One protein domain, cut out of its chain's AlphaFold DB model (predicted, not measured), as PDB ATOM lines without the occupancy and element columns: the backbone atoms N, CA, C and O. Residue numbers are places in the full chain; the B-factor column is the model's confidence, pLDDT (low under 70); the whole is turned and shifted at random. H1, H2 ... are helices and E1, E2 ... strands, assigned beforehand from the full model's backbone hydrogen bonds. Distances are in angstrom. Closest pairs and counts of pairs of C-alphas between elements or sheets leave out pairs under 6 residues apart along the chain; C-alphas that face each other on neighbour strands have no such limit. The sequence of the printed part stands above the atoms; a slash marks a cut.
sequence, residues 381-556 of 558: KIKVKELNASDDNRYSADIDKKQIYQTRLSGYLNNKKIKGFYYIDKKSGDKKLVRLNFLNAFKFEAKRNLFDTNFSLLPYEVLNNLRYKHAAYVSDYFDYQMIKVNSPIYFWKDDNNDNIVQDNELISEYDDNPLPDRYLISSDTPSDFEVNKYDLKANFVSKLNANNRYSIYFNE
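Overview. This is residues 381 to 556 of the 558 residues of an uncharacterized protein of Mycoplasma caviae (UniProt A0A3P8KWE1). Little regular structure: a curled five-strand antiparallel sheet, E3 E6 E5 E4 E7, amid long loops, with hairpin E1 and E2 far out, hairpin E8 and E9 near E7, and a long loop with H1 reaching away. Of 176 printed residues, 59 are in one named helix and nine named strands, ordered E1 E2 E3 E4 E5 H1 E6 E7 E8 E9: mostly strand. It is loose, radius of gyration of the C-alphas 19.4 A, spanning 58 by 57 by 33 A.

Along the chain. Find E3, 406 to 413, 22.4 A long, from C-alpha 406 at (192.822, 194.977, 135.545). Then find E6, 471 to 475; E5, 431 to 438, 22.0 A; E4, 418 to 424; E7, 490 to 493; E1, 384 to 389; E2, 395 to 399; H1, 459 to 462; E8, 539 to 544; and E9, 550 to 555, ending at C-alpha 555 (180.287, 202.860, 142.523).

Arrangement. Within hydrogen-bond range look at N 413 and O 471, 2.9 A, for E3 and E6; N 437 and O 474, 2.8 A, for E5 and E6; N 434 and O 421, 2.8 A, for hairpin E4 and E5; N 490 and O 422, 3.0 A, for E4 and E7. The closest C-alphas of E7 and E9, Tyr 490 and Ile 552, are 7.6 A apart. H1, too short for an O i to N i+4 pair, is not on the sheet.

Size, cuts and confidence. The printed part has no cut. Links E5 to H1, E6 to E7 and E7 to E8 are long. Confidence is under 70 at 23 residues, among them 522 to 537.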
ATOM      1  N   LYS A 381     196.718 195.550 138.453       87.75
ATOM      2  CA  LYS A 381     197.781 194.785 137.821       87.75
ATOM      3  C   LYS A 381     198.865 195.744 137.363       87.75
ATOM      4  O   LYS A 381     198.683 196.486 136.398       87.75
ATOM      5  N   ILE A 382     200.017 195.677 138.016       84.12
ATOM      6  CA  ILE A 382     201.198 196.402 137.569       84.12
ATOM      7  C   ILE A 382     202.055 195.478 136.713       84.12
ATOM      8  O   ILE A 382     202.472 194.402 137.138       84.12
ATOM      9  N   LYS A 383     202.320 195.902 135.477       86.06
ATOM     10  CA  LYS A 383     203.283 195.250 134.591       86.06
ATOM     11  C   LYS A 383     204.374 196.250 134.257       86.06
ATOM     12  O   LYS A 383     204.121 197.214 133.544       86.06
ATOM     13  N   VAL A 384     205.571 196.005 134.767       84.56
ATOM     14  CA  VAL A 384     206.741 196.856 134.533       84.56
ATOM     15  C   VAL A 384     207.310 196.558 133.148       84.56
ATOM     16  O   VAL A 384     207.521 195.394 132.806       84.56
ATOM     17  N   LYS A 385     207.525 197.603 132.352       85.31
ATOM     18  CA  LYS A 385     208.233 197.549 131.067       85.31
ATOM     19  C   LYS A 385     209.717 197.811 131.256       85.31
ATOM     20  O   LYS A 385     210.534 197.080 130.712       85.31
ATOM     21  N   GLU A 386     210.032 198.818 132.061       82.62
ATOM     22  CA  GLU A 386     211.391 199.271 132.314       82.62
ATOM     23  C   GLU A 386     211.512 199.744 133.763       82.62
ATOM     24  O   GLU A 386     210.565 200.300 134.324       82.62
ATOM     25  N   LEU A 387     212.667 199.491 134.375       83.31
ATOM     26  CA  LEU A 387     213.013 199.947 135.716       83.31
ATOM     27  C   LEU A 387     214.385 200.604 135.635       83.31
ATOM     28  O   LEU A 387     215.365 199.930 135.325       83.31
ATOM     29  N   ASN A 388     214.433 201.893 135.940       80.69
ATOM     30  CA  ASN A 388     215.657 202.667 136.025       80.69
ATOM     31  C   ASN A 388     215.912 203.014 137.489       80.69
ATOM     32  O   ASN A 388     214.994 203.409 138.203       80.69
ATOM     33  N   ALA A 389     217.150 202.862 137.942       78.75
ATOM     34  CA  ALA A 389     217.567 203.253 139.280       78.75
ATOM     35  C   ALA A 389     218.871 204.048 139.204       78.75
ATOM     36  O   ALA A 389     219.663 203.880 138.278       78.75
ATOM     37  N   SER A 390     219.054 204.942 140.167       68.94
ATOM     38  CA  SER A 390     220.263 205.746 140.350       68.94
ATOM     39  C   SER A 390     220.985 205.344 141.632       68.94
ATOM     40  O   SER A 390     220.354 204.819 142.550       68.94
ATOM     41  N   ASP A 391     222.262 205.707 141.736       66.00
ATOM     42  CA  ASP A 391     223.112 205.415 142.897       66.00
ATOM     43  C   ASP A 391     222.565 205.957 144.238       66.00
ATOM     44  O   ASP A 391     222.837 205.380 145.291       66.00
ATOM     45  N   ASP A 392     221.723 206.996 144.206       64.88
ATOM     46  CA  ASP A 392     221.109 207.619 145.390       64.88
ATOM     47  C   ASP A 392     219.812 206.918 145.857       64.88
ATOM     48  O   ASP A 392     218.941 207.545 146.458       64.88
ATOM     49  N   ASN A 393     219.616 205.632 145.530       66.12
ATOM     50  CA  ASN A 393     218.385 204.862 145.798       66.12
ATOM     51  C   ASN A 393     217.099 205.444 145.174       66.12
ATOM     52  O   ASN A 393     215.993 205.003 145.497       66.12
ATOM     53  N   ARG A 394     217.207 206.424 144.270       71.06
ATOM     54  CA  ARG A 394     216.060 206.894 143.482       71.06
ATOM     55  C   ARG A 394     215.803 205.925 142.340       71.06
ATOM     56  O   ARG A 394     216.739 205.406 141.735       71.06
ATOM     57  N   TYR A 395     214.534 205.704 142.029       75.56
ATOM     58  CA  TYR A 395     214.123 204.810 140.956       75.56
ATOM     59  C   TYR A 395     212.936 205.388 140.191       75.56
ATOM     60  O   TYR A 395     212.168 206.188 140.718       75.56
ATOM     61  N   SER A 396     212.780 204.952 138.948       79.25
ATOM     62  CA  SER A 396     211.596 205.183 138.133       79.25
ATOM     63  C   SER A 396     211.210 203.888 137.426       79.25
ATOM     64  O   SER A 396     212.060 203.093 137.020       79.25
ATOM     65  N   ALA A 397     209.910 203.641 137.308       80.94
ATOM     66  CA  ALA A 397     209.384 202.461 136.638       80.94
ATOM     67  C   ALA A 397     208.410 202.883 135.537       80.94
ATOM     68  O   ALA A 397     207.409 203.546 135.818       80.94
ATOM     69  N   ASP A 398     208.672 202.463 134.297       82.31
ATOM     70  CA  ASP A 398     207.671 202.537 133.233       82.31
ATOM     71  C   ASP A 398     206.749 201.322 133.334       82.31
ATOM     72  O   ASP A 398     207.196 200.170 133.360       82.31
ATOM     73  N   ILE A 399     205.444 201.573 133.391       82.00
ATOM     74  CA  ILE A 399     204.421 200.543 133.567       82.00
ATOM     75  C   ILE A 399     203.502 200.471 132.348       82.00
ATOM     76  O   ILE A 399     203.176 201.467 131.698       82.00
ATOM     77  N   ASP A 400     203.026 199.269 132.032       85.19
ATOM     78  CA  ASP A 400     202.015 199.063 131.005       85.19
ATOM     79  C   ASP A 400     200.649 199.571 131.475       85.19
ATOM     80  O   ASP A 400     199.845 198.856 132.075       85.19
ATOM     81  N   LYS A 401     200.382 200.828 131.134       78.62
ATOM     82  CA  LYS A 401     199.160 201.560 131.473       78.62
ATOM     83  C   LYS A 401     197.877 200.862 131.027       78.62
ATOM     84  O   LYS A 401     196.839 201.085 131.631       78.62
ATOM     85  N   LYS A 402     197.917 199.997 130.004       82.50
ATOM     86  CA  LYS A 402     196.725 199.250 129.564       82.50
ATOM     87  C   LYS A 402     196.295 198.184 130.574       82.50
ATOM     88  O   LYS A 402     195.142 197.774 130.565       82.50
ATOM     89  N   GLN A 403     197.213 197.716 131.418       86.31
ATOM     90  CA  GLN A 403     196.939 196.675 132.407       86.31
ATOM     91  C   GLN A 403     196.419 197.244 133.731       86.31
ATOM     92  O   GLN A 403     195.858 196.485 134.509       86.31
ATOM     93  N   ILE A 404     196.541 198.552 133.979       82.75
ATOM     94  CA  ILE A 404     196.222 199.147 135.287       82.75
ATOM     95  C   ILE A 404     194.732 199.046 135.656       82.75
ATOM     96  O   ILE A 404     194.386 199.036 136.828       82.75
ATOM     97  N   TYR A 405     193.846 198.916 134.663       85.44
ATOM     98  CA  TYR A 405     192.408 198.714 134.874       85.44
ATOM     99  C   TYR A 405     192.041 197.274 135.250       85.44
ATOM    100  O   TYR A 405     190.946 197.009 135.745       85.44
ATOM    101  N   GLN A 406     192.965 196.333 135.039       91.31
ATOM    102  CA  GLN A 406     192.822 194.977 135.545       91.31
ATOM    103  C   GLN A 406     193.069 195.022 137.047       91.31
ATOM    104  O   GLN A 406     194.185 195.285 137.484       91.31
ATOM    105  N   THR A 407     192.046 194.751 137.842       90.12
ATOM    106  CA  THR A 407     192.133 194.755 139.298       90.12
ATOM    107  C   THR A 407     191.848 193.373 139.858       90.12
ATOM    108  O   THR A 407     191.255 192.525 139.190       90.12
ATOM    109  N   ARG A 408     192.284 193.135 141.088       93.19
ATOM    110  CA  ARG A 408     191.895 191.970 141.879       93.19
ATOM    111  C   ARG A 408     191.471 192.402 143.272       93.19
ATOM    112  O   ARG A 408     191.968 193.395 143.810       93.19
ATOM    113  N   LEU A 409     190.558 191.632 143.845       95.25
ATOM    114  CA  LEU A 409     190.078 191.801 145.208       95.25
ATOM    115  C   LEU A 409     190.794 190.825 146.129       95.25
ATOM    116  O   LEU A 409     191.108 189.702 145.734       95.25
ATOM    117  N   SER A 410     190.996 191.222 147.374       96.06
ATOM    118  CA  SER A 410     191.314 190.283 148.445       96.06
ATOM    119  C   SER A 410     190.459 190.559 149.661       96.06
ATOM    120  O   SER A 410     189.991 191.680 149.860       96.06
ATOM    121  N   GLY A 411     190.286 189.544 150.494       95.88
ATOM    122  CA  GLY A 411     189.517 189.662 151.721       95.88
ATOM    123  C   GLY A 411     189.449 188.351 152.478       95.88
ATOM    124  O   GLY A 411     190.258 187.441 152.271       95.88
ATOM    125  N   TYR A 412     188.460 188.271 153.355       95.75
ATOM    126  CA  TYR A 412     188.262 187.177 154.286       95.75
ATOM    127  C   TYR A 412     186.836 186.658 154.174       95.75
ATOM    128  O   TYR A 412     185.874 187.419 154.161       95.75
ATOM    129  N   LEU A 413     186.700 185.338 154.114       94.00
ATOM    130  CA  LEU A 413     185.412 184.659 154.049       94.00
ATOM    131  C   LEU A 413     185.317 183.617 155.157       94.00
ATOM    132  O   LEU A 413     186.320 183.044 155.571       94.00
ATOM    133  N   ASN A 414     184.104 183.306 155.605       89.38
ATOM    134  CA  ASN A 414     183.881 182.363 156.710       89.38
ATOM    135  C   ASN A 414     184.369 180.932 156.414       89.38
ATOM    136  O   ASN A 414     184.586 180.129 157.322       89.38
ATOM    137  N   ASN A 415     184.488 180.562 155.137       89.25
ATOM    138  CA  ASN A 415     184.955 179.253 154.695       89.25
ATOM    139  C   ASN A 415     185.375 179.286 153.213       89.25
ATOM    140  O   ASN A 415     185.176 180.279 152.519       89.25
ATOM    141  N   LYS A 416     185.926 178.166 152.727       91.62
ATOM    142  CA  LYS A 416     186.365 177.981 151.333       91.62
ATOM    143  C   LYS A 416     185.256 177.501 150.372       91.62
ATOM    144  O   LYS A 416     185.572 176.998 149.299       91.62
ATOM    145  N   LYS A 417     183.972 177.564 150.764       91.75
ATOM    146  CA  LYS A 417     182.857 177.106 149.907       91.75
ATOM    147  C   LYS A 417     182.516 178.115 148.812       91.75
ATOM    148  O   LYS A 417     182.055 177.719 147.753       91.75
ATOM    149  N   ILE A 418     182.762 179.398 149.062       94.00
ATOM    150  CA  ILE A 418     182.562 180.463 148.079       94.00
ATOM    151  C   ILE A 418     183.621 180.323 146.982       94.00
ATOM    152  O   ILE A 418     184.811 180.292 147.282       94.00
ATOM    153  N   LYS A 419     183.197 180.221 145.723       94.81
ATOM    154  CA  LYS A 419     184.077 179.947 144.571       94.81
ATOM    155  C   LYS A 419     184.454 181.199 143.789       94.81
ATOM    156  O   LYS A 419     185.460 181.205 143.080       94.81
ATOM    157  N   GLY A 420     183.648 182.246 143.900       96.19
ATOM    158  CA  GLY A 420     183.743 183.421 143.049       96.19
ATOM    159  C   GLY A 420     182.866 184.563 143.526       96.19
ATOM    160  O   GLY A 420     182.136 184.439 144.512       96.19
ATOM    161  N   PHE A 421     182.901 185.652 142.772       96.69
ATOM    162  CA  PHE A 421     181.862 186.667 142.797       96.69
ATOM    163  C   PHE A 421     181.429 187.031 141.377       96.69
ATOM    164  O   PHE A 421     182.168 186.825 140.413       96.69
ATOM    165  N   TYR A 422     180.229 187.583 141.267       95.31
ATOM    166  CA  TYR A 422     179.643 188.093 140.045       95.31
ATOM    167  C   TYR A 422     179.512 189.604 140.098       95.31
ATOM    168  O   TYR A 422     179.107 190.173 141.115       95.31
ATOM    169  N   TYR A 423     179.792 190.232 138.964       95.06
ATOM    170  CA  TYR A 423     179.437 191.618 138.691       95.06
ATOM    171  C   TYR A 423     178.573 191.694 137.431       95.06
ATOM    172  O   TYR A 423     178.608 190.793 136.591       95.06
ATOM    173  N   ILE A 424     177.792 192.766 137.298       94.56
ATOM    174  CA  ILE A 424     176.993 193.015 136.094       94.56
ATOM    175  C   ILE A 424     177.865 193.741 135.074       94.56
ATOM    176  O   ILE A 424     178.377 194.824 135.359       94.56
ATOM    177  N   ASP A 425     178.027 193.162 133.892       94.94
ATOM    178  CA  ASP A 425     178.785 193.766 132.804       94.94
ATOM    179  C   ASP A 425     178.046 194.984 132.230       94.94
ATOM    180  O   ASP A 425     176.862 194.932 131.898       94.94
ATOM    181  N   LYS A 426     178.753 196.105 132.104       94.69
ATOM    182  CA  LYS A 426     178.215 197.391 131.647       94.69
ATOM    183  C   LYS A 426     177.740 197.349 130.194       94.69
ATOM    184  O   LYS A 426     176.850 198.121 129.846       94.69
ATOM    185  N   LYS A 427     178.347 196.509 129.347       93.94
ATOM    186  CA  LYS A 427     178.072 196.472 127.903       93.94
ATOM    187  C   LYS A 427     176.950 195.499 127.561       93.94
ATOM    188  O   LYS A 427     176.056 195.851 126.804       93.94
ATOM    189  N   SER A 428     177.019 194.290 128.107       94.19
ATOM    190  CA  SER A 428     176.078 193.197 127.831       94.19
ATOM    191  C   SER A 428     174.899 193.157 128.801       94.19
ATOM    192  O   SER A 428     173.819 192.723 128.423       94.19
ATOM    193  N   GLY A 429     175.080 193.620 130.042       91.88
ATOM    194  CA  GLY A 429     174.116 193.410 131.124       91.88
ATOM    195  C   GLY A 429     174.214 192.028 131.781       91.88
ATOM    196  O   GLY A 429     173.523 191.787 132.770       91.88
ATOM    197  N   ASP A 430     175.090 191.150 131.286       92.25
ATOM    198  CA  ASP A 430     175.265 189.795 131.806       92.25
ATOM    199  C   ASP A 430     176.028 189.780 133.135       92.25
ATOM    200  O   ASP A 430     176.912 190.604 133.384       92.25
ATOM    201  N   LYS A 431     175.761 188.770 133.971       91.00
ATOM    202  CA  LYS A 431     176.594 188.466 135.142       91.00
ATOM    203  C   LYS A 431     177.928 187.853 134.673       91.00
ATOM    204  O   LYS A 431     177.934 186.852 133.957       91.00
ATOM    205  N   LYS A 432     179.068 188.407 135.099       94.69
ATOM    206  CA  LYS A 432     180.416 187.866 134.823       94.69
ATOM    207  C   LYS A 432     181.051 187.319 136.093       94.69
ATOM    208  O   LYS A 432     181.077 188.010 137.105       94.69
ATOM    209  N   LEU A 433     181.557 186.087 136.019       94.75
ATOM    210  CA  LEU A 433     182.235 185.405 137.122       94.75
ATOM    211  C   LEU A 433     183.688 185.867 137.239       94.75
ATOM    212  O   LEU A 433     184.433 185.828 136.262       94.75
ATOM    213  N   VAL A 434     184.112 186.150 138.464       96.81
ATOM    214  CA  VAL A 434     185.517 186.241 138.858       96.81
ATOM    215  C   VAL A 434     185.774 185.185 139.927       96.81
ATOM    216  O   VAL A 434     185.104 185.167 140.961       96.81
ATOM    217  N   ARG A 435     186.728 184.279 139.689       96.88
ATOM    218  CA  ARG A 435     187.026 183.192 140.632       96.88
ATOM    219  C   ARG A 435     187.857 183.688 141.810       96.88
ATOM    220  O   ARG A 435     188.621 184.648 141.692       96.88
ATOM    221  N   LEU A 436     187.707 183.013 142.946       97.19
ATOM    222  CA  LEU A 436     188.508 183.244 144.144       97.19
ATOM    223  C   LEU A 436     189.550 182.142 144.325       97.19
ATOM    224  O   LEU A 436     189.249 180.952 144.259       97.19
ATOM    225  N   ASN A 437     190.764 182.561 144.661       95.88
ATOM    226  CA  ASN A 437     191.881 181.704 145.014       95.88
ATOM    227  C   ASN A 437     192.179 181.875 146.505       95.88
ATOM    228  O   ASN A 437     192.658 182.921 146.949       95.88
ATOM    229  N   PHE A 438     191.893 180.846 147.300       95.12
ATOM    230  CA  PHE A 438     192.166 180.884 148.735       95.12
ATOM    231  C   PHE A 438     193.650 180.717 149.027       95.12
ATOM    232  O   PHE A 438     194.320 179.857 148.455       95.12
ATOM    233  N   LEU A 439     194.145 181.487 149.991       92.31
ATOM    234  CA  LEU A 439     195.506 181.332 150.472       92.31
ATOM    235  C   LEU A 439     195.656 180.001 151.226       92.31
ATOM    236  O   LEU A 439     194.747 179.520 151.920       92.31
ATOM    237  N   ASN A 440     196.838 179.405 151.080       86.50
ATOM    238  CA  ASN A 440     197.217 178.185 151.791       86.50
ATOM    239  C   ASN A 440     197.463 178.449 153.280       86.50
ATOM    240  O   ASN A 440     197.165 177.594 154.110       86.50
ATOM    241  N   ALA A 441     197.967 179.639 153.596       87.50
ATOM    242  CA  ALA A 441     198.241 180.123 154.938       87.50
ATOM    243  C   ALA A 441     198.089 181.649 154.966       87.50
ATOM    244  O   ALA A 441     198.234 182.315 153.947       87.50
ATOM    245  N   PHE A 442     197.776 182.191 156.127       90.06
ATOM    246  CA  PHE A 442     197.924 183.602 156.460       90.06
ATOM    247  C   PHE A 442     198.043 183.660 157.980       90.06
ATOM    248  O   PHE A 442     197.496 182.795 158.672       90.06
ATOM    249  N   LYS A 443     198.798 184.619 158.496       90.44
ATOM    250  CA  LYS A 443     199.081 184.709 159.925       90.44
ATOM    251  C   LYS A 443     199.354 186.155 160.268       90.44
ATOM    252  O   LYS A 443     200.457 186.636 160.045       90.44
ATOM    253  N   PHE A 444     198.363 186.836 160.814       93.81
ATOM    254  CA  PHE A 444     198.523 188.194 161.312       93.81
ATOM    255  C   PHE A 444     198.267 188.167 162.815       93.81
ATOM    256  O   PHE A 444     197.246 188.656 163.260       93.81
ATOM    257  N   GLU A 445     199.132 187.457 163.541       93.50
ATOM    258  CA  GLU A 445     199.083 187.231 164.992       93.50
ATOM    259  C   GLU A 445     200.238 187.997 165.643       93.50
ATOM    260  O   GLU A 445     201.272 188.180 165.003       93.50
ATOM    261  N   ALA A 446     200.104 188.422 166.897       94.44
ATOM    262  CA  ALA A 446     201.120 189.243 167.557       94.44
ATOM    263  C   ALA A 446     201.517 188.704 168.937       94.44
ATOM    264  O   ALA A 446     200.953 187.728 169.434       94.44
ATOM    265  N   LYS A 447     202.523 189.335 169.547       94.31
ATOM    266  CA  LYS A 447     202.904 189.084 170.939       94.31
ATOM    267  C   LYS A 447     201.908 189.776 171.869       94.31
ATOM    268  O   LYS A 447     201.558 190.932 171.634       94.31
ATOM    269  N   ARG A 448     201.485 189.102 172.937       95.19
ATOM    270  CA  ARG A 448     200.665 189.700 173.999       95.19
ATOM    271  C   ARG A 448     201.529 190.477 174.983       95.19
ATOM    272  O   ARG A 448     201.135 191.559 175.398       95.19
ATOM    273  N   ASN A 449     202.716 189.967 175.298       94.88
ATOM    274  CA  ASN A 449     203.690 190.625 176.167       94.88
ATOM    275  C   ASN A 449     205.014 190.867 175.432       94.88
ATOM    276  O   ASN A 449     205.353 190.148 174.491       94.88
ATOM    277  N   LEU A 450     205.793 191.849 175.897       92.25
ATOM    278  CA  LEU A 450     207.082 192.230 175.307       92.25
ATOM    279  C   LEU A 450     208.020 191.029 175.100       92.25
ATOM    280  O   LEU A 450     208.614 190.887 174.026       92.25
ATOM    281  N   PHE A 451     208.088 190.161 176.115       92.38
ATOM    282  CA  PHE A 451     208.988 189.010 176.196       92.38
ATOM    283  C   PHE A 451     208.395 187.696 175.678       92.38
ATOM    284  O   PHE A 451     209.030 186.649 175.809       92.38
ATOM    285  N   ASP A 452     207.204 187.713 175.075       92.25
ATOM    286  CA  ASP A 452     206.651 186.491 174.497       92.25
ATOM    287  C   ASP A 452     207.569 185.975 173.375       92.25
ATOM    288  O   ASP A 452     208.041 186.721 172.508       92.25
ATOM    289  N   THR A 453     207.827 184.668 173.388       90.19
ATOM    290  CA  THR A 453     208.643 183.965 172.381       90.19
ATOM    291  C   THR A 453     207.791 183.289 171.305       90.19
ATOM    292  O   THR A 453     208.311 182.626 170.404       90.19
ATOM    293  N   ASN A 454     206.472 183.468 171.379       90.44
ATOM    294  CA  ASN A 454     205.483 182.990 170.426       90.44
ATOM    295  C   ASN A 454     204.420 184.072 170.168       90.44
ATOM    296  O   ASN A 454     204.358 185.086 170.860       90.44
ATOM    297  N   PHE A 455     203.602 183.859 169.139       91.50
ATOM    298  CA  PHE A 455     202.424 184.687 168.908       91.50
ATOM    299  C   PHE A 455     201.287 184.189 169.800       91.50
ATOM    300  O   PHE A 455     200.885 183.029 169.709       91.50
ATOM    301  N   SER A 456     200.800 185.067 170.666       94.19
ATOM    302  CA  SER A 456     199.857 184.764 171.747       94.19
ATOM    303  C   SER A 456     198.637 185.693 171.749       94.19
ATOM    304  O   SER A 456     197.675 185.423 172.464       94.19
ATOM    305  N   LEU A 457     198.665 186.767 170.950       95.00
ATOM    306  CA  LEU A 457     197.561 187.703 170.758       95.00
ATOM    307  C   LEU A 457     196.923 187.482 169.380       95.00
ATOM    308  O   LEU A 457     197.519 187.746 168.328       95.00
ATOM    309  N   LEU A 458     195.693 186.980 169.387       93.62
ATOM    310  CA  LEU A 458     194.966 186.533 168.206       93.62
ATOM    311  C   LEU A 458     193.922 187.572 167.772       93.62
ATOM    312  O   LEU A 458     193.333 188.251 168.611       93.62
ATOM    313  N   PRO A 459     193.626 187.699 166.463       94.12
ATOM    314  CA  PRO A 459     192.725 188.746 165.974       94.12
ATOM    315  C   PRO A 459     191.332 188.761 166.613       94.12
ATOM    316  O   PRO A 459     190.775 189.831 166.846       94.12
ATOM    317  N   TYR A 460     190.760 187.588 166.905       92.31
ATOM    318  CA  TYR A 460     189.416 187.484 167.490       92.31
ATOM    319  C   TYR A 460     189.351 187.950 168.948       92.31
ATOM    320  O   TYR A 460     188.256 188.145 169.463       92.31
ATOM    321  N   GLU A 461     190.495 188.106 169.616       93.25
ATOM    322  CA  GLU A 461     190.550 188.578 171.001       93.25
ATOM    323  C   GLU A 461     190.376 190.097 171.086       93.25
ATOM    324  O   GLU A 461     189.916 190.592 172.107       93.25
ATOM    325  N   VAL A 462     190.687 190.832 170.010       94.88
ATOM    326  CA  VAL A 462     190.602 192.306 169.973       94.88
ATOM    327  C   VAL A 462     189.533 192.843 169.012       94.88
ATOM    328  O   VAL A 462     189.175 194.021 169.070       94.88
ATOM    329  N   LEU A 463     188.997 191.995 168.126       92.38
ATOM    330  CA  LEU A 463     187.902 192.333 167.214       92.38
ATOM    331  C   LEU A 463     186.635 191.530 167.548       92.38
ATOM    332  O   LEU A 463     186.498 190.368 167.164       92.38
ATOM    333  N   ASN A 464     185.667 192.195 168.183       79.88
ATOM    334  CA  ASN A 464     184.443 191.591 168.732       79.88
ATOM    335  C   ASN A 464     183.524 190.896 167.703       79.88
ATOM    336  O   ASN A 464     182.728 190.043 168.082       79.88
ATOM    337  N   ASN A 465     183.637 191.227 166.411       75.62
ATOM    338  CA  ASN A 465     182.747 190.714 165.356       75.62
ATOM    339  C   ASN A 465     183.418 189.656 164.459       75.62
ATOM    340  O   ASN A 465     182.892 189.295 163.405       75.62
ATOM    341  N   LEU A 466     184.597 189.153 164.834       80.50
ATOM    342  CA  LEU A 466     185.267 188.114 164.056       80.50
ATOM    343  C   LEU A 466     184.698 186.732 164.367       80.50
ATOM    344  O   LEU A 466     184.760 186.240 165.494       80.50
ATOM    345  N   ARG A 467     184.252 186.022 163.327       69.81
ATOM    346  CA  ARG A 467     184.020 184.579 163.447       69.81
ATOM    347  C   ARG A 467     185.358 183.864 163.673       69.81
ATOM    348  O   ARG A 467     186.372 184.202 163.079       69.81
ATOM    349  N   TYR A 468     185.376 182.815 164.490       65.62
ATOM    350  CA  TYR A 468     186.627 182.138 164.880       65.62
ATOM    351  C   TYR A 468     187.456 181.579 163.698       65.62
ATOM    352  O   TYR A 468     188.657 181.356 163.821       65.62
ATOM    353  N   LYS A 469     186.840 181.326 162.533       71.19
ATOM    354  CA  LYS A 469     187.520 180.781 161.346       71.19
ATOM    355  C   LYS A 469     187.239 181.632 160.116       71.19
ATOM    356  O   LYS A 469     186.093 181.737 159.691       71.19
ATOM    357  N   HIS A 470     188.313 182.123 159.504       85.12
ATOM    358  CA  HIS A 470     188.290 182.808 158.218       85.12
ATOM    359  C   HIS A 470     189.227 182.124 157.222       85.12
ATOM    360  O   HIS A 470     190.207 181.476 157.591       85.12
ATOM    361  N   ALA A 471     188.920 182.280 155.944       92.25
ATOM    362  CA  ALA A 471     189.773 181.934 154.828       92.25
ATOM    363  C   ALA A 471     190.104 183.222 154.071       92.25
ATOM    364  O   ALA A 471     189.205 183.892 153.563       92.25
ATOM    365  N   ALA A 472     191.391 183.558 154.007       95.25
ATOM    366  CA  ALA A 472     191.891 184.627 153.156       95.25
ATOM    367  C   ALA A 472     191.825 184.206 151.683       95.25
ATOM    368  O   ALA A 472     192.152 183.061 151.349       95.25
ATOM    369  N   TYR A 473     191.444 185.126 150.802       96.81
ATOM    370  CA  TYR A 473     191.415 184.893 149.360       96.81
ATOM    371  C   TYR A 473     192.005 186.067 148.578       96.81
ATOM    372  O   TYR A 473     192.046 187.198 149.062       96.81
ATOM    373  N   VAL A 474     192.405 185.780 147.341       96.88
ATOM    374  CA  VAL A 474     192.621 186.757 146.268       96.88
ATOM    375  C   VAL A 474     191.792 186.346 145.058       96.88
ATOM    376  O   VAL A 474     191.697 185.158 144.755       96.88
ATOM    377  N   SER A 475     191.163 187.288 144.370       97.50
ATOM    378  CA  SER A 475     190.428 186.996 143.143       97.50
ATOM    379  C   SER A 475     191.366 186.861 141.946       97.50
ATOM    380  O   SER A 475     192.506 187.340 141.970       97.50
ATOM    381  N   ASP A 476     190.861 186.261 140.874       97.12
ATOM    382  CA  ASP A 476     191.423 186.470 139.541       97.12
ATOM    383  C   ASP A 476     191.362 187.961 139.168       97.12
ATOM    384  O   ASP A 476     190.590 188.738 139.743       97.12
ATOM    385  N   TYR A 477     192.196 188.362 138.208       95.06
ATOM    386  CA  TYR A 477     192.141 189.709 137.651       95.06
ATOM    387  C   TYR A 477     190.895 189.884 136.776       95.06
ATOM    388  O   TYR A 477     190.554 189.002 135.988       95.06
ATOM    389  N   PHE A 478     190.254 191.043 136.887       94.69
ATOM    390  CA  PHE A 478     189.114 191.453 136.072       94.69
ATOM    391  C   PHE A 478     189.210 192.942 135.736       94.69
ATOM    392  O   PHE A 478     189.857 193.711 136.444       94.69
ATOM    393  N   ASP A 479     188.553 193.363 134.658       92.94
ATOM    394  CA  ASP A 479     188.497 194.771 134.269       92.94
ATOM    395  C   ASP A 479     187.376 195.493 135.028       92.94
ATOM    396  O   ASP A 479     186.192 195.260 134.766       92.94
ATOM    397  N   TYR A 480     187.728 196.384 135.960       90.81
ATOM    398  CA  TYR A 480     186.711 197.094 136.740       90.81
ATOM    399  C   TYR A 480     185.896 198.085 135.894       90.81
ATOM    400  O   TYR A 480     184.771 198.413 136.265       90.81
ATOM    401  N   GLN A 481     186.413 198.543 134.746       89.94
ATOM    402  CA  GLN A 481     185.697 199.469 133.856       89.94
ATOM    403  C   GLN A 481     184.509 198.797 133.157       89.94
ATOM    404  O   GLN A 481     183.615 199.472 132.638       89.94
ATOM    405  N   MET A 482     184.496 197.464 133.140       92.94
ATOM    406  CA  MET A 482     183.388 196.680 132.609       92.94
ATOM    407  C   MET A 482     182.275 196.485 133.638       92.94
ATOM    408  O   MET A 482     181.238 195.937 133.283       92.94
ATOM    409  N   ILE A 483     182.426 196.939 134.885       93.75
ATOM    410  CA  ILE A 483     181.377 196.808 135.900       93.75
ATOM    411  C   ILE A 483     180.328 197.907 135.719       93.75
ATOM    412  O   ILE A 483     180.634 199.096 135.622       93.75
ATOM    413  N   LYS A 484     179.050 197.525 135.701       94.50
ATOM    414  CA  LYS A 484     177.928 198.464 135.693       94.50
ATOM    415  C   LYS A 484     177.902 199.258 137.004       94.50
ATOM    416  O   LYS A 484     177.812 198.691 138.091       94.50
ATOM    417  N   VAL A 485     177.937 200.584 136.907       92.19
ATOM    418  CA  VAL A 485     177.870 201.485 138.069       92.19
ATOM    419  C   VAL A 485     176.564 201.294 138.837       92.19
ATOM    420  O   VAL A 485     175.509 201.079 138.237       92.19
ATOM    421  N   ASN A 486     176.634 201.391 140.165       91.56
ATOM    422  CA  ASN A 486     175.523 201.164 141.090       91.56
ATOM    423  C   ASN A 486     174.907 199.762 140.986       91.56
ATOM    424  O   ASN A 486     173.782 199.559 141.442       91.56
ATOM    425  N   SER A 487     175.635 198.791 140.423       93.12
ATOM    426  CA  SER A 487     175.218 197.392 140.438       93.12
ATOM    427  C   SER A 487     175.751 196.655 141.671       93.12
ATOM    428  O   SER A 487     176.838 196.979 142.167       93.12
ATOM    429  N   PRO A 488     174.977 195.692 142.196       93.81
ATOM    430  CA  PRO A 488     175.415 194.838 143.289       93.81
ATOM    431  C   PRO A 488     176.505 193.853 142.847       93.81
ATOM    432  O   PRO A 488     176.537 193.396 141.702       93.81
ATOM    433  N   ILE A 489     177.368 193.501 143.798       95.88
ATOM    434  CA  ILE A 489     178.360 192.431 143.684       95.88
ATOM    435  C   ILE A 489     177.859 191.229 144.483       95.88
ATOM    436  O   ILE A 489     177.585 191.344 145.679       95.88
ATOM    437  N   TYR A 490     177.763 190.075 143.828       95.50
ATOM    438  CA  TYR A 490     177.228 188.852 144.425       95.50
ATOM    439  C   TYR A 490     178.340 187.841 144.646       95.50
ATOM    440  O   TYR A 490     178.988 187.444 143.685       95.50
ATOM    441  N   PHE A 491     178.552 187.369 145.869       96.38
ATOM    442  CA  PHE A 491     179.462 186.240 146.084       96.38
ATOM    443  C   PHE A 491     178.723 184.932 145.809       96.38
ATOM    444  O   PHE A 491     177.538 184.824 146.093       96.38
ATOM    445  N   TRP A 492     179.401 183.944 145.235       95.38
ATOM    446  CA  TRP A 492     178.767 182.710 144.773       95.38
ATOM    447  C   TRP A 492     179.329 181.485 145.481       95.38
ATOM    448  O   TRP A 492     180.550 181.309 145.597       95.38
ATOM    449  N   LYS A 493     178.418 180.634 145.942       93.69
ATOM    450  CA  LYS A 493     178.703 179.350 146.570       93.69
ATOM    451  C   LYS A 493     178.076 178.246 145.725       93.69
ATOM    452  O   LYS A 493     176.869 178.102 145.735       93.69
ATOM    453  N   ASP A 494     178.917 177.477 145.048       88.50
ATOM    454  CA  ASP A 494     178.517 176.317 144.245       88.50
ATOM    455  C   ASP A 494     178.064 175.174 145.171       88.50
ATOM    456  O   ASP A 494     178.883 174.363 145.620       88.50
ATOM    457  N   ASP A 495     176.794 175.187 145.570       89.94
ATOM    458  CA  ASP A 495     176.238 174.247 146.543       89.94
ATOM    459  C   ASP A 495     175.916 172.902 145.900       89.94
ATOM    460  O   ASP A 495     176.087 171.862 146.544       89.94
ATOM    461  N   ASN A 496     175.535 172.921 144.625       87.75
ATOM    462  CA  ASN A 496     175.270 171.712 143.851       87.75
ATOM    463  C   ASN A 496     176.530 171.112 143.209       87.75
ATOM    464  O   ASN A 496     176.487 169.977 142.732       87.75
ATOM    465  N   ASN A 497     177.659 171.830 143.244       86.94
ATOM    466  CA  ASN A 497     178.945 171.414 142.680       86.94
ATOM    467  C   ASN A 497     178.852 171.083 141.176       86.94
ATOM    468  O   ASN A 497     179.527 170.173 140.682       86.94
ATOM    469  N   ASP A 498     177.998 171.811 140.459       87.50
ATOM    470  CA  ASP A 498     177.766 171.681 139.017       87.50
ATOM    471  C   ASP A 498     178.491 172.779 138.214       87.50
ATOM    472  O   ASP A 498     178.545 172.715 136.985       87.50
ATOM    473  N   ASN A 499     179.135 173.739 138.895       84.62
ATOM    474  CA  ASN A 499     179.714 174.956 138.320       84.62
ATOM    475  C   ASN A 499     178.704 175.813 137.531       84.62
ATOM    476  O   ASN A 499     179.108 176.596 136.662       84.62
ATOM    477  N   ILE A 500     177.411 175.679 137.821       85.00
ATOM    478  CA  ILE A 500     176.333 176.458 137.218       85.00
ATOM    479  C   ILE A 500     175.796 177.412 138.278       85.00
ATOM    480  O   ILE A 500     175.513 177.040 139.407       85.00
ATOM    481  N   VAL A 501     175.638 178.676 137.905       80.81
ATOM    482  CA  VAL A 501     175.105 179.680 138.828       80.81
ATOM    483  C   VAL A 501     173.613 179.517 138.939       80.81
ATOM    484  O   VAL A 501     172.899 179.616 137.939       80.81
ATOM    485  N   GLN A 502     173.145 179.395 140.167       87.31
ATOM    486  CA  GLN A 502     171.728 179.443 140.474       87.31
ATOM    487  C   GLN A 502     171.461 180.631 141.404       87.31
ATOM    488  O   GLN A 502     172.285 180.973 142.250       87.31
ATOM    489  N   ASP A 503     170.335 181.331 141.237       86.12
ATOM    490  CA  ASP A 503     170.090 182.577 141.984       86.12
ATOM    491  C   ASP A 503     170.014 182.355 143.508       86.12
ATOM    492  O   ASP A 503     170.386 183.238 144.279       86.12
ATOM    493  N   ASN A 504     169.616 181.160 143.951       90.31
ATOM    494  CA  ASN A 504     169.625 180.734 145.355       90.31
ATOM    495  C   ASN A 504     171.035 180.503 145.934       90.31
ATOM    496  O   ASN A 504     171.174 180.383 147.150       90.31
ATOM    497  N   GLU A 505     172.074 180.450 145.099       91.88
ATOM    498  CA  GLU A 505     173.479 180.293 145.503       91.88
ATOM    499  C   GLU A 505     174.225 181.633 145.650       91.88
ATOM    500  O   GLU A 505     175.398 181.673 146.052       91.88
ATOM    501  N   LEU A 506     173.566 182.743 145.302       93.12
ATOM    502  CA  LEU A 506     174.141 184.081 145.346       93.12
ATOM    503  C   LEU A 506     173.966 184.722 146.724       93.12
ATOM    504  O   LEU A 506     172.868 184.890 147.245       93.12
ATOM    505  N   ILE A 507     175.085 185.156 147.288       94.25
ATOM    506  CA  ILE A 507     175.166 185.897 148.538       94.25
ATOM    507  C   ILE A 507     175.201 187.388 148.197       94.25
ATOM    508  O   ILE A 507     176.212 187.912 147.716       94.25
ATOM    509  N   SER A 508     174.083 188.067 148.447       91.06
ATOM    510  CA  SER A 508     173.906 189.510 148.232       91.06
ATOM    511  C   SER A 508     173.868 190.330 149.522       91.06
ATOM    512  O   SER A 508     173.962 191.557 149.460       91.06
ATOM    513  N   GLU A 509     173.706 189.681 150.675       94.00
ATOM    514  CA  GLU A 509     173.463 190.335 151.960       94.00
ATOM    515  C   GLU A 509     174.370 189.794 153.069       94.00
ATOM    516  O   GLU A 509     174.640 188.593 153.141       94.00
ATOM    517  N   TYR A 510     174.803 190.692 153.952       93.56
ATOM    518  CA  TYR A 510     175.725 190.434 155.055       93.56
ATOM    519  C   TYR A 510     175.186 191.045 156.347       93.56
ATOM    520  O   TYR A 510     174.607 192.128 156.327       93.56
ATOM    521  N   ASP A 511     175.387 190.358 157.468       92.25
ATOM    522  CA  ASP A 511     174.896 190.821 158.773       92.25
ATOM    523  C   ASP A 511     175.733 192.001 159.304       92.25
ATOM    524  O   ASP A 511     175.199 192.950 159.865       92.25
ATOM    525  N   ASP A 512     177.042 191.981 159.039       91.56
ATOM    526  CA  ASP A 512     177.985 193.055 159.359       91.56
ATOM    527  C   ASP A 512     178.430 193.796 158.098       91.56
ATOM    528  O   ASP A 512     178.360 193.254 156.990       91.56
ATOM    529  N   ASN A 513     178.969 195.012 158.262       93.44
ATOM    530  CA  ASN A 513     179.547 195.759 157.145       93.44
ATOM    531  C   ASN A 513     180.675 194.929 156.483       93.44
ATOM    532  O   ASN A 513     181.704 194.688 157.132       93.44
ATOM    533  N   PRO A 514     180.511 194.511 155.210       94.62
ATOM    534  CA  PRO A 514     181.435 193.613 154.526       94.62
ATOM    535  C   PRO A 514     182.724 194.300 154.059       94.62
ATOM    536  O   PRO A 514     183.633 193.610 153.594       94.62
ATOM    537  N   LEU A 515     182.808 195.627 154.162       94.12
ATOM    538  CA  LEU A 515     183.961 196.434 153.771       94.12
ATOM    539  C   LEU A 515     184.620 197.054 155.017       94.12
ATOM    540  O   LEU A 515     183.970 197.170 156.064       94.12
ATOM    541  N   PRO A 516     185.911 197.422 154.959       92.31
ATOM    542  CA  PRO A 516     186.524 198.229 156.006       92.31
ATOM    543  C   PRO A 516     185.962 199.658 156.000       92.31
ATOM    544  O   PRO A 516     185.451 200.127 154.987       92.31
ATOM    545  N   ASP A 517     186.117 200.367 157.117       88.38
ATOM    546  CA  ASP A 517     185.684 201.772 157.246       88.38
ATOM    547  C   ASP A 517     186.487 202.719 156.348       88.38
ATOM    548  O   ASP A 517     186.064 203.824 156.004       88.38
ATOM    549  N   ARG A 518     187.690 202.285 155.984       86.44
ATOM    550  CA  ARG A 518     188.585 202.997 155.091       86.44
ATOM    551  C   ARG A 518     188.178 202.758 153.630       86.44
ATOM    552  O   ARG A 518     187.618 201.721 153.286       86.44
ATOM    553  N   TYR A 519     188.565 203.662 152.739       78.56
ATOM    554  CA  TYR A 519     188.309 203.478 151.311       78.56
ATOM    555  C   TYR A 519     189.082 202.288 150.732       78.56
ATOM    556  O   TYR A 519     190.240 202.024 151.069       78.56
ATOM    557  N   LEU A 520     188.418 201.578 149.823       79.25
ATOM    558  CA  LEU A 520     189.011 200.530 149.010       79.25
ATOM    559  C   LEU A 520     189.461 201.148 147.692       79.25
ATOM    560  O   LEU A 520     188.692 201.196 146.739       79.25
ATOM    561  N   ILE A 521     190.696 201.640 147.655       71.75
ATOM    562  CA  ILE A 521     191.324 202.104 146.416       71.75
ATOM    563  C   ILE A 521     192.587 201.304 146.129       71.75
ATOM    564  O   ILE A 521     193.229 200.776 147.038       71.75
ATOM    565  N   SER A 522     192.952 201.238 144.851       69.12
ATOM    566  CA  SER A 522     194.225 200.661 144.433       69.12
ATOM    567  C   SER A 522     195.373 201.549 144.904       69.12
ATOM    568  O   SER A 522     195.529 202.665 144.418       69.12
ATOM    569  N   SER A 523     196.195 201.041 145.817       59.22
ATOM    570  CA  SER A 523     197.320 201.785 146.393       59.22
ATOM    571  C   SER A 523     198.647 201.644 145.635       59.22
ATOM    572  O   SER A 523     199.655 202.198 146.053       59.22
ATOM    573  N   ASP A 524     198.657 200.919 144.512       61.16
ATOM    574  CA  ASP A 524     199.870 200.665 143.715       61.16
ATOM    575  C   ASP A 524     200.210 201.778 142.717       61.16
ATOM    576  O   ASP A 524     201.146 201.644 141.926       61.16
ATOM    577  N   THR A 525     199.439 202.865 142.703       51.69
ATOM    578  CA  THR A 525     199.705 204.001 141.823       51.69
ATOM    579  C   THR A 525     200.964 204.708 142.318       51.69
ATOM    580  O   THR A 525     200.986 205.160 143.463       51.69
ATOM    581  N   PRO A 526     202.027 204.805 141.508       48.84
ATOM    582  CA  PRO A 526     203.260 205.452 141.948       48.84
ATOM    583  C   PRO A 526     202.990 206.919 142.262       48.84
ATOM    584  O   PRO A 526     202.244 207.570 141.531       48.84
ATOM    585  N   SER A 527     203.621 207.434 143.317       45.62
ATOM    586  CA  SER A 527     203.540 208.844 143.728       45.62
ATOM    587  C   SER A 527     203.909 209.823 142.609       45.62
ATOM    588  O   SER A 527     203.443 210.957 142.616       45.62
ATOM    589  N   ASP A 528     204.715 209.366 141.646       41.53
ATOM    590  CA  ASP A 528     205.208 210.158 140.515       41.53
ATOM    591  C   ASP A 528     204.239 210.195 139.329       41.53
ATOM    592  O   ASP A 528     204.427 210.968 138.387       41.53
ATOM    593  N   PHE A 529     203.182 209.380 139.348       44.41
ATOM    594  CA  PHE A 529     202.070 209.631 138.449       44.41
ATOM    595  C   PHE A 529     201.325 210.821 139.014       44.41
ATOM    596  O   PHE A 529     200.844 210.769 140.142       44.41
ATOM    597  N   GLU A 530     201.195 211.881 138.214       41.25
ATOM    598  CA  GLU A 530     200.160 212.880 138.427       41.25
ATOM    599  C   GLU A 530     198.859 212.127 138.729       41.25
ATOM    600  O   GLU A 530     198.228 211.563 137.829       41.25
ATOM    601  N   VAL A 531     198.479 212.095 140.010       43.03
ATOM    602  CA  VAL A 531     197.274 211.427 140.528       43.03
ATOM    603  C   VAL A 531     196.036 211.893 139.742       43.03
ATOM    604  O   VAL A 531     195.046 211.182 139.627       43.03
ATOM    605  N   ASN A 532     196.147 213.055 139.099       39.97
ATOM    606  CA  ASN A 532     195.146 213.687 138.256       39.97
ATOM    607  C   ASN A 532     194.950 213.046 136.866       39.97
ATOM    608  O   ASN A 532     193.952 213.355 136.219       39.97
ATOM    609  N   LYS A 533     195.857 212.191 136.363       41.75
ATOM    610  CA  LYS A 533     195.770 211.659 134.984       41.75
ATOM    611  C   LYS A 533     195.211 210.239 134.886       41.75
ATOM    612  O   LYS A 533     194.677 209.873 133.839       41.75
ATOM    613  N   TYR A 534     195.306 209.445 135.954       49.56
ATOM    614  CA  TYR A 534     194.793 208.073 135.999       49.56
ATOM    615  C   TYR A 534     193.895 207.904 137.217       49.56
ATOM    616  O   TYR A 534     194.333 207.547 138.305       49.56
ATOM    617  N   ASP A 535     192.616 208.187 137.003       53.97
ATOM    618  CA  ASP A 535     191.568 208.093 138.008       53.97
ATOM    619  C   ASP A 535     191.237 206.609 138.268       53.97
ATOM    620  O   ASP A 535     190.344 206.013 137.651       53.97
ATOM    621  N   LEU A 536     192.045 205.953 139.108       62.91
ATOM    622  CA  LEU A 536     191.848 204.558 139.510       62.91
ATOM    623  C   LEU A 536     190.647 204.448 140.457       62.91
ATOM    624  O   LEU A 536     190.776 204.373 141.676       62.91
ATOM    625  N   LYS A 537     189.460 204.429 139.851       67.06
ATOM    626  CA  LYS A 537     188.136 204.498 140.488       67.06
ATOM    627  C   LYS A 537     187.508 203.144 140.809       67.06
ATOM    628  O   LYS A 537     186.286 203.019 140.804       67.06
ATOM    629  N   ALA A 538     188.307 202.110 141.064       78.44
ATOM    630  CA  ALA A 538     187.759 200.825 141.488       78.44
ATOM    631  C   ALA A 538     187.216 200.936 142.925       78.44
ATOM    632  O   ALA A 538     187.917 200.593 143.871       78.44
ATOM    633  N   ASN A 539     185.997 201.457 143.081       83.38
ATOM    634  CA  ASN A 539     185.418 201.804 144.372       83.38
ATOM    635  C   ASN A 539     184.197 200.932 144.683       83.38
ATOM    636  O   ASN A 539     183.240 200.826 143.908       83.38
ATOM    637  N   PHE A 540     184.245 200.305 145.852       89.44
ATOM    638  CA  PHE A 540     183.203 199.432 146.368       89.44
ATOM    639  C   PHE A 540     182.604 200.078 147.608       89.44
ATOM    640  O   PHE A 540     183.330 200.563 148.474       89.44
ATOM    641  N   VAL A 541     181.278 200.062 147.703       91.81
ATOM    642  CA  VAL A 541     180.541 200.637 148.830       91.81
ATOM    643  C   VAL A 541     179.578 199.619 149.418       91.81
ATOM    644  O   VAL A 541     178.979 198.814 148.704       91.81
ATOM    645  N   SER A 542     179.413 199.668 150.733       93.31
ATOM    646  CA  SER A 542     178.406 198.905 151.459       93.31
ATOM    647  C   SER A 542     177.145 199.752 151.611       93.31
ATOM    648  O   SER A 542     177.229 200.897 152.057       93.31
ATOM    649  N   LYS A 543     175.973 199.206 151.283       94.44
ATOM    650  CA  LYS A 543     174.676 199.856 151.530       94.44
ATOM    651  C   LYS A 543     173.875 199.029 152.526       94.44
ATOM    652  O   LYS A 543     173.717 197.832 152.309       94.44
ATOM    653  N   LEU A 544     173.380 199.669 153.584       95.25
ATOM    654  CA  LEU A 544     172.449 199.060 154.531       95.25
ATOM    655  C   LEU A 544     171.044 199.051 153.916       95.25
ATOM    656  O   LEU A 544     170.575 200.082 153.430       95.25
ATOM    657  N   ASN A 545     170.396 197.891 153.892       92.94
ATOM    658  CA  ASN A 545     169.035 197.724 153.392       92.94
ATOM    659  C   ASN A 545     167.997 197.867 154.525       92.94
ATOM    660  O   ASN A 545     168.343 197.981 155.700       92.94
ATOM    661  N   ALA A 546     166.710 197.826 154.170       93.12
ATOM    662  CA  ALA A 546     165.605 197.949 155.128       93.12
ATOM    663  C   ALA A 546     165.550 196.821 156.181       93.12
ATOM    664  O   ALA A 546     164.913 196.987 157.216       93.12
ATOM    665  N   ASN A 547     166.238 195.700 155.944       92.75
ATOM    666  CA  ASN A 547     166.317 194.559 156.856       92.75
ATOM    667  C   ASN A 547     167.539 194.636 157.791       92.75
ATOM    668  O   ASN A 547     167.892 193.634 158.408       92.75
ATOM    669  N   ASN A 548     168.211 195.791 157.876       94.06
ATOM    670  CA  ASN A 548     169.470 195.977 158.604       94.06
ATOM    671  C   ASN A 548     170.594 195.027 158.150       94.06
ATOM    672  O   ASN A 548     171.438 194.628 158.949       94.06
ATOM    673  N   ARG A 549     170.625 194.680 156.860       95.81
ATOM    674  CA  ARG A 549     171.704 193.893 156.249       95.81
ATOM    675  C   ARG A 549     172.433 194.712 155.200       95.81
ATOM    676  O   ARG A 549     171.862 195.594 154.560       95.81
ATOM    677  N   TYR A 550     173.709 194.429 155.022       95.88
ATOM    678  CA  TYR A 550     174.566 195.141 154.089       95.88
ATOM    679  C   TYR A 550     174.635 194.430 152.746       95.88
ATOM    680  O   TYR A 550     174.750 193.213 152.693       95.88
ATOM    681  N   SER A 551     174.687 195.195 151.664       96.00
ATOM    682  CA  SER A 551     174.999 194.705 150.319       96.00
ATOM    683  C   SER A 551     176.191 195.458 149.743       96.00
ATOM    684  O   SER A 551     176.377 196.645 150.023       96.00
ATOM    685  N   ILE A 552     176.994 194.780 148.922       96.19
ATOM    686  CA  ILE A 552     178.166 195.368 148.261       96.19
ATOM    687  C   ILE A 552     177.747 195.885 146.888       96.19
ATOM    688  O   ILE A 552     177.134 195.155 146.114       96.19
ATOM    689  N   TYR A 553     178.119 197.121 146.572       94.25
ATOM    690  CA  TYR A 553     177.890 197.744 145.273       94.25
ATOM    691  C   TYR A 553     179.190 198.282 144.695       94.25
ATOM    692  O   TYR A 553     180.045 198.778 145.428       94.25
ATOM    693  N   PHE A 554     179.296 198.254 143.371       91.19
ATOM    694  CA  PHE A 554     180.303 199.029 142.659       91.19
ATOM    695  C   PHE A 554     179.798 200.455 142.425       91.19
ATOM    696  O   PHE A 554     178.671 200.649 141.958       91.19
ATOM    697  N   ASN A 555     180.618 201.455 142.734       84.31
ATOM    698  CA  ASN A 555     180.287 202.860 142.523       84.31
ATOM    699  C   ASN A 555     181.421 203.543 141.755       84.31
ATOM    700  O   ASN A 555     182.562 203.506 142.194       84.31
ATOM    701  N   GLU A 556     181.122 204.208 140.642       66.75
ATOM    702  CA  GLU A 556     182.057 205.196 140.105       66.75
ATOM    703  C   GLU A 556     181.874 206.451 140.960       66.75
ATOM    704  O   GLU A 556     180.834 207.109 140.897       66.75
TER     705      GLU A 556